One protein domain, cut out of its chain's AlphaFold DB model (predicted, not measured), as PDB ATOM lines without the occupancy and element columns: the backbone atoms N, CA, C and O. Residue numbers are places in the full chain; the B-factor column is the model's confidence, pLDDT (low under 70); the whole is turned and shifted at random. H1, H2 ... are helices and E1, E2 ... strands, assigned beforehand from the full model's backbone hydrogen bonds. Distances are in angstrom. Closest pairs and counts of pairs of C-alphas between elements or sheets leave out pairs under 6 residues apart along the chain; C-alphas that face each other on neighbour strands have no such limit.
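Overview. This is residues 5 to 59 of the 59 residues of an uncharacterized protein of Rhizobium lusitanum (UniProt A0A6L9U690). A long two-stranded ribbon, E1 beside E2, makes one end of a thin model, and helix H1 lies at the other end, with short H2 between. The 55 printed residues run E1, H1, H2, E2, mixed in class, with an antiparallel sheet. The whole is extended, radius of gyration of the C-alphas 16.1 A, spanning 55 by 21 by 15 A.

Along the chain. Find C-alpha 5 at (49.488, 31.676, 50.898), where E1, residues 5 to 10, begins. H1, residues 23 to 36, runs 19.9 A; H2 holds residues 40 to 43. E2, residues 51 to 58, runs 20.5 A to C-alpha 58 at (46.452, 37.575, 50.163).

Arrangement. Look at N 52 and O 9, 2.9 A apart, within hydrogen-bond range: E1 and E2 are antiparallel at 162 degrees. H2 is apart from E1, and H1 from E2. H1 and H2 are close but not clearly touching, their closest C-alphas, Trp 34 and Pro 40, 6.4 A apart. In H1 every O i to N i+4 pair is within range; H2 is too short for one, and its single O i to N i+3 pair is not within range.

Size, cuts and confidence. C-alphas 21 and 59 are farthest apart, 55.9 A. The printed part has no cut; E1 to H1 is a long link. Residues 39 to 59 have pLDDT under 70.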
ATOM      1  N   THR A   5      49.767  33.056  50.494       83.06
ATOM      2  CA  THR A   5      49.488  31.676  50.898       83.06
ATOM      3  C   THR A   5      48.506  31.077  49.896       83.06
ATOM      4  O   THR A   5      47.539  31.727  49.513       83.06
ATOM      5  N   VAL A   6      48.769  29.852  49.443       83.94
ATOM      6  CA  VAL A   6      47.915  29.126  48.494       83.94
ATOM      7  C   VAL A   6      47.639  27.746  49.069       83.94
ATOM      8  O   VAL A   6      48.580  27.076  49.503       83.94
ATOM      9  N   THR A   7      46.376  27.328  49.049       80.94
ATOM     10  CA  THR A   7      45.976  25.967  49.416       80.94
ATOM     11  C   THR A   7      45.692  25.170  48.145       80.94
ATOM     12  O   THR A   7      45.006  25.636  47.241       80.94
ATOM     13  N   LEU A   8      46.249  23.965  48.050       75.44
ATOM     14  CA  LEU A   8      45.976  23.024  46.963       75.44
ATOM     15  C   LEU A   8      45.155  21.873  47.543       75.44
ATOM     16  O   LEU A   8      45.563  21.302  48.557       75.44
ATOM     17  N   LYS A   9      44.018  21.544  46.928       77.25
ATOM     18  CA  LYS A   9      43.212  20.374  47.288       77.25
ATOM     19  C   LYS A   9      43.347  19.336  46.177       77.25
ATOM     20  O   LYS A   9      43.300  19.664  44.997       77.25
ATOM     21  N   GLU A  10      43.532  18.080  46.548       70.06
ATOM     22  CA  GLU A  10      43.553  16.965  45.602       70.06
ATOM     23  C   GLU A  10      42.421  16.007  45.956       70.06
ATOM     24  O   GLU A  10      42.238  15.661  47.126       70.06
ATOM     25  N   THR A  11      41.657  15.596  44.944       76.38
ATOM     26  CA  THR A  11      40.648  14.544  45.084       76.38
ATOM     27  C   THR A  11      41.254  13.238  44.588       76.38
ATOM     28  O   THR A  11      41.683  13.149  43.439       76.38
ATOM     29  N   VAL A  12      41.286  12.214  45.444       72.94
ATOM     30  CA  VAL A  12      41.818  10.894  45.083       72.94
ATOM     31  C   VAL A  12      40.666   9.922  44.850       72.94
ATOM     32  O   VAL A  12      39.768   9.805  45.683       72.94
ATOM     33  N   PHE A  13      40.706   9.228  43.713       75.56
ATOM     34  CA  PHE A  13      39.765   8.170  43.366       75.56
ATOM     35  C   PHE A  13      40.465   6.818  43.435       75.56
ATOM     36  O   PHE A  13      41.596   6.672  42.974       75.56
ATOM     37  N   TYR A  14      39.759   5.833  43.978       70.31
ATOM     38  CA  TYR A  14      40.252   4.482  44.192       70.31
ATOM     39  C   TYR A  14      39.371   3.488  43.453       70.31
ATOM     40  O   TYR A  14      38.144   3.587  43.503       70.31
ATOM     41  N   THR A  15      40.006   2.532  42.783       77.19
ATOM     42  CA  THR A  15      39.329   1.430  42.100       77.19
ATOM     43  C   THR A  15      39.824   0.121  42.691       77.19
ATOM     44  O   THR A  15      41.034  -0.075  42.817       77.19
ATOM     45  N   VAL A  16      38.888  -0.762  43.033       77.38
ATOM     46  CA  VAL A  16      39.154  -2.123  43.501       77.38
ATOM     47  C   VAL A  16      38.368  -3.107  42.651       77.38
ATOM     48  O   VAL A  16      37.204  -2.862  42.334       77.38
ATOM     49  N   ASP A  17      39.021  -4.202  42.282       81.62
ATOM     50  CA  ASP A  17      38.381  -5.334  41.628       81.62
ATOM     51  C   ASP A  17      38.024  -6.366  42.703       81.62
ATOM     52  O   ASP A  17      38.904  -6.871  43.399       81.62
ATOM     53  N   VAL A  18      36.733  -6.668  42.839       85.06
ATOM     54  CA  VAL A  18      36.198  -7.635  43.808       85.06
ATOM     55  C   VAL A  18      35.389  -8.708  43.086       85.06
ATOM     56  O   VAL A  18      34.629  -8.417  42.161       85.06
ATOM     57  N   GLU A  19      35.554  -9.963  43.504       90.25
ATOM     58  CA  GLU A  19      34.733 -11.082  43.035       90.25
ATOM     59  C   GLU A  19      33.506 -11.221  43.946       90.25
ATOM     60  O   GLU A  19      33.651 -11.418  45.150       90.25
ATOM     61  N   ALA A  20      32.301 -11.124  43.378       92.88
ATOM     62  CA  ALA A  20      31.038 -11.234  44.110       92.88
ATOM     63  C   ALA A  20      29.924 -11.811  43.222       92.88
ATOM     64  O   ALA A  20      29.995 -11.735  41.990       92.88
ATOM     65  N   GLU A  21      28.874 -12.362  43.834       92.81
ATOM     66  CA  GLU A  21      27.720 -12.925  43.121       92.81
ATOM     67  C   GLU A  21      26.686 -11.850  42.738       92.81
ATOM     68  O   GLU A  21      25.809 -12.093  41.900       92.81
ATOM     69  N   SER A  22      26.784 -10.648  43.320       92.94
ATOM     70  CA  SER A  22      25.901  -9.513  43.028       92.94
ATOM     71  C   SER A  22      26.592  -8.156  43.188       92.94
ATOM     72  O   SER A  22      27.621  -8.032  43.845       92.94
ATOM     73  N   GLU A  23      25.999  -7.113  42.599       89.88
ATOM     74  CA  GLU A  23      26.483  -5.730  42.733       89.88
ATOM     75  C   GLU A  23      26.380  -5.211  44.177       89.88
ATOM     76  O   GLU A  23      27.259  -4.487  44.636       89.88
ATOM     77  N   GLU A  24      25.330  -5.606  44.905       91.62
ATOM     78  CA  GLU A  24      25.152  -5.256  46.320       91.62
ATOM     79  C   GLU A  24      26.284  -5.846  47.170       91.62
ATOM     80  O   GLU A  24      26.957  -5.115  47.894       91.62
ATOM     81  N   GLU A  25      26.570  -7.138  46.986       90.00
ATOM     82  CA  GLU A  25      27.660  -7.836  47.671       90.00
ATOM     83  C   GLU A  25      29.039  -7.270  47.303       90.00
ATOM     84  O   GLU A  25      29.858  -7.036  48.188       90.00
ATOM     85  N   ALA A  26      29.286  -6.972  46.021       90.38
ATOM     86  CA  ALA A  26      30.526  -6.325  45.587       90.38
ATOM     87  C   ALA A  26      30.743  -4.980  46.301       90.38
ATOM     88  O   ALA A  26      31.856  -4.662  46.720       90.38
ATOM     89  N   GLY A  27      29.673  -4.193  46.456       87.88
ATOM     90  CA  GLY A  27      29.720  -2.914  47.154       87.88
ATOM     91  C   GLY A  27      30.027  -3.054  48.644       87.88
ATOM     92  O   GLY A  27      30.757  -2.225  49.186       87.88
ATOM     93  N   ASP A  28      29.491  -4.079  49.300       91.00
ATOM     94  CA  ASP A  28      29.742  -4.326  50.722       91.00
ATOM     95  C   ASP A  28      31.163  -4.840  50.967       91.00
ATOM     96  O   ASP A  28      31.857  -4.281  51.815       91.00
ATOM     97  N   ILE A  29      31.654  -5.781  50.148       86.88
ATOM     98  CA  ILE A  29      33.046  -6.262  50.214       86.88
ATOM     99  C   ILE A  29      34.021  -5.098  50.011       86.88
ATOM    100  O   ILE A  29      34.922  -4.899  50.821       86.88
ATOM    101  N   ALA A  30      33.808  -4.268  48.984       86.25
ATOM    102  CA  ALA A  30      34.683  -3.130  48.716       86.25
ATOM    103  C   ALA A  30      34.714  -2.112  49.876       86.25
ATOM    104  O   ALA A  30      35.755  -1.508  50.142       86.25
ATOM    105  N   ARG A  31      33.587  -1.904  50.576       84.56
ATOM    106  CA  ARG A  31      33.523  -1.017  51.753       84.56
ATOM    107  C   ARG A  31      34.207  -1.623  52.971       84.56
ATOM    108  O   ARG A  31      34.874  -0.883  53.694       84.56
ATOM    109  N   ASP A  32      34.037  -2.921  53.193       84.19
ATOM    110  CA  ASP A  32      34.681  -3.632  54.295       84.19
ATOM    111  C   ASP A  32      36.204  -3.674  54.102       84.19
ATOM    112  O   ASP A  32      36.940  -3.337  55.030       84.19
ATOM    113  N   ASP A  33      36.677  -3.959  52.885       79.31
ATOM    114  CA  ASP A  33      38.101  -3.921  52.527       79.31
ATOM    115  C   ASP A  33      38.686  -2.512  52.705       79.31
ATOM    116  O   ASP A  33      39.777  -2.343  53.252       79.31
ATOM    117  N   TRP A  34      37.936  -1.478  52.308       80.44
ATOM    118  CA  TRP A  34      38.334  -0.087  52.524       80.44
ATOM    119  C   TRP A  34      38.434   0.263  54.012       80.44
ATOM    120  O   TRP A  34      39.388   0.911  54.437       80.44
ATOM    121  N   ALA A  35      37.454  -0.154  54.817       81.69
ATOM    122  CA  ALA A  35      37.438   0.109  56.252       81.69
ATOM    123  C   ALA A  35      38.523  -0.670  57.016       81.69
ATOM    124  O   ALA A  35      38.957  -0.222  58.078       81.69
ATOM    125  N   ALA A  36      38.941  -1.824  56.492       79.06
ATOM    126  CA  ALA A  36      40.003  -2.649  57.056       79.06
ATOM    127  C   ALA A  36      41.417  -2.200  56.643       79.06
ATOM    128  O   ALA A  36      42.386  -2.634  57.268       79.06
ATOM    129  N   SER A  37      41.551  -1.356  55.617       73.31
ATOM    130  CA  SER A  37      42.845  -0.867  55.136       73.31
ATOM    131  C   SER A  37      43.425   0.206  56.065       73.31
ATOM    132  O   SER A  37      42.805   1.235  56.340       73.31
ATOM    133  N   ASP A  38      44.652  -0.034  56.533       70.50
ATOM    134  CA  ASP A  38      45.418   0.910  57.353       70.50
ATOM    135  C   ASP A  38      45.988   2.078  56.520       70.50
ATOM    136  O   ASP A  38      46.213   3.168  57.053       70.50
ATOM    137  N   ASP A  39      46.209   1.867  55.215       67.56
ATOM    138  CA  ASP A  39      46.616   2.902  54.260       67.56
ATOM    139  C   ASP A  39      45.903   2.718  52.905       67.56
ATOM    140  O   ASP A  39      46.476   2.193  51.939       67.56
ATOM    141  N   PRO A  40      44.659   3.218  52.791       62.69
ATOM    142  CA  PRO A  40      43.859   3.064  51.580       62.69
ATOM    143  C   PRO A  40      44.496   3.719  50.350       62.69
ATOM    144  O   PRO A  40      44.125   3.419  49.219       62.69
ATOM    145  N   THR A  41      45.470   4.614  50.556       66.75
ATOM    146  CA  THR A  41      46.178   5.302  49.473       66.75
ATOM    147  C   THR A  41      47.222   4.425  48.783       66.75
ATOM    148  O   THR A  41      47.570   4.681  47.630       66.75
ATOM    149  N   GLN A  42      47.725   3.404  49.486       62.97
ATOM    150  CA  GLN A  42      48.672   2.412  48.973       62.97
ATOM    151  C   GLN A  42      47.971   1.121  48.541       62.97
ATOM    152  O   GLN A  42      48.395   0.496  47.567       62.97
ATOM    153  N   ASP A  43      46.909   0.734  49.253       54.75
ATOM    154  CA  ASP A  43      46.211  -0.541  49.043       54.75
ATOM    155  C   ASP A  43      45.241  -0.501  47.858       54.75
ATOM    156  O   ASP A  43      45.015  -1.509  47.187       54.75
ATOM    157  N   PHE A  44      44.709   0.679  47.551       58.72
ATOM    158  CA  PHE A  44      43.872   0.898  46.387       58.72
ATOM    159  C   PHE A  44      44.671   1.675  45.347       58.72
ATOM    160  O   PHE A  44      45.381   2.619  45.679       58.72
ATOM    161  N   ASN A  45      44.560   1.279  44.074       55.72
ATOM    162  CA  ASN A  45      45.382   1.786  42.970       55.72
ATOM    163  C   ASN A  45      44.980   3.234  42.602       55.72
ATOM    164  O   ASN A  45      44.358   3.494  41.567       55.72
ATOM    165  N   GLY A  46      45.265   4.167  43.511       48.47
ATOM    166  CA  GLY A  46      44.858   5.560  43.476       48.47
ATOM    167  C   GLY A  46      45.596   6.307  42.380       48.47
ATOM    168  O   GLY A  46      46.675   6.855  42.592       48.47
ATOM    169  N   ASN A  47      45.007   6.362  41.189       46.19
ATOM    170  CA  ASN A  47      45.396   7.366  40.213       46.19
ATOM    171  C   ASN A  47      44.785   8.697  40.661       46.19
ATOM    172  O   ASN A  47      43.637   8.998  40.334       46.19
ATOM    173  N   GLY A  48      45.546   9.488  41.421       43.66
ATOM    174  CA  GLY A  48      45.205  10.882  41.699       43.66
ATOM    175  C   GLY A  48      45.031  11.634  40.378       43.66
ATOM    176  O   GLY A  48      46.002  11.917  39.675       43.66
ATOM    177  N   GLN A  49      43.785  11.907  39.995       42.28
ATOM    178  CA  GLN A  49      43.465  12.755  38.854       42.28
ATOM    179  C   GLN A  49      42.844  14.052  39.358       42.28
ATOM    180  O   GLN A  49      41.664  14.097  39.690       42.28
ATOM    181  N   GLY A  50      43.645  15.116  39.318       42.41
ATOM    182  CA  GLY A  50      43.170  16.493  39.403       42.41
ATOM    183  C   GLY A  50      43.473  17.154  40.740       42.41
ATOM    184  O   GLY A  50      42.760  16.973  41.722       42.41
ATOM    185  N   VAL A  51      44.514  17.985  40.745       37.72
ATOM    186  CA  VAL A  51      44.700  19.004  41.779       37.72
ATOM    187  C   VAL A  51      43.753  20.152  41.437       37.72
ATOM    188  O   VAL A  51      43.926  20.803  40.402       37.72
ATOM    189  N   GLU A  52      42.753  20.398  42.275       46.38
ATOM    190  CA  GLU A  52      41.907  21.585  42.187       46.38
ATOM    191  C   GLU A  52      42.449  22.628  43.175       46.38
ATOM    192  O   GLU A  52      42.572  22.402  44.380       46.38
ATOM    193  N   VAL A  53      42.867  23.780  42.647       42.25
ATOM    194  CA  VAL A  53      43.341  24.896  43.472       42.25
ATOM    195  C   VAL A  53      42.119  25.585  44.050       42.25
ATOM    196  O   VAL A  53      41.346  26.173  43.297       42.25
ATOM    197  N   ASP A  54      41.968  25.527  45.368       49.06
ATOM    198  CA  ASP A  54      40.864  26.170  46.068       49.06
ATOM    199  C   ASP A  54      41.439  27.262  46.976       49.06
ATOM    200  O   ASP A  54      42.231  26.987  47.880       49.06
ATOM    201  N   ASP A  55      41.039  28.493  46.669       47.56
ATOM    202  CA  ASP A  55      41.341  29.754  47.349       47.56
ATOM    203  C   ASP A  55      42.815  30.216  47.419       47.56
ATOM    204  O   ASP A  55      43.712  29.615  48.020       47.56
ATOM    205  N   VAL A  56      43.046  31.398  46.831       46.56
ATOM    206  CA  VAL A  56      44.252  32.216  47.013       46.56
ATOM    207  C   VAL A  56      43.874  33.390  47.908       46.56
ATOM    208  O   VAL A  56      43.227  34.330  47.445       46.56
ATOM    209  N   GLU A  57      44.293  33.368  49.172       42.19
ATOM    210  CA  GLU A  57      44.116  34.513  50.070       42.19
ATOM    211  C   GLU A  57      45.403  35.355  50.151       42.19
ATOM    212  O   GLU A  57      46.503  34.821  50.356       42.19
ATOM    213  N   PRO A  58      45.312  36.689  49.976       47.53
ATOM    214  CA  PRO A  58      46.452  37.575  50.163       47.53
ATOM    215  C   PRO A  58      46.817  37.719  51.646       47.53
ATOM    216  O   PRO A  58      45.940  37.886  52.490       47.53
ATOM    217  N   ALA A  59      48.122  37.662  51.933       51.97
ATOM    218  CA  ALA A  59      48.694  37.849  53.269       51.97
ATOM    219  C   ALA A  59      48.781  39.325  53.685       51.97
ATOM    220  O   ALA A  59      48.984  40.186  52.794       51.97
TER     221      ALA A  59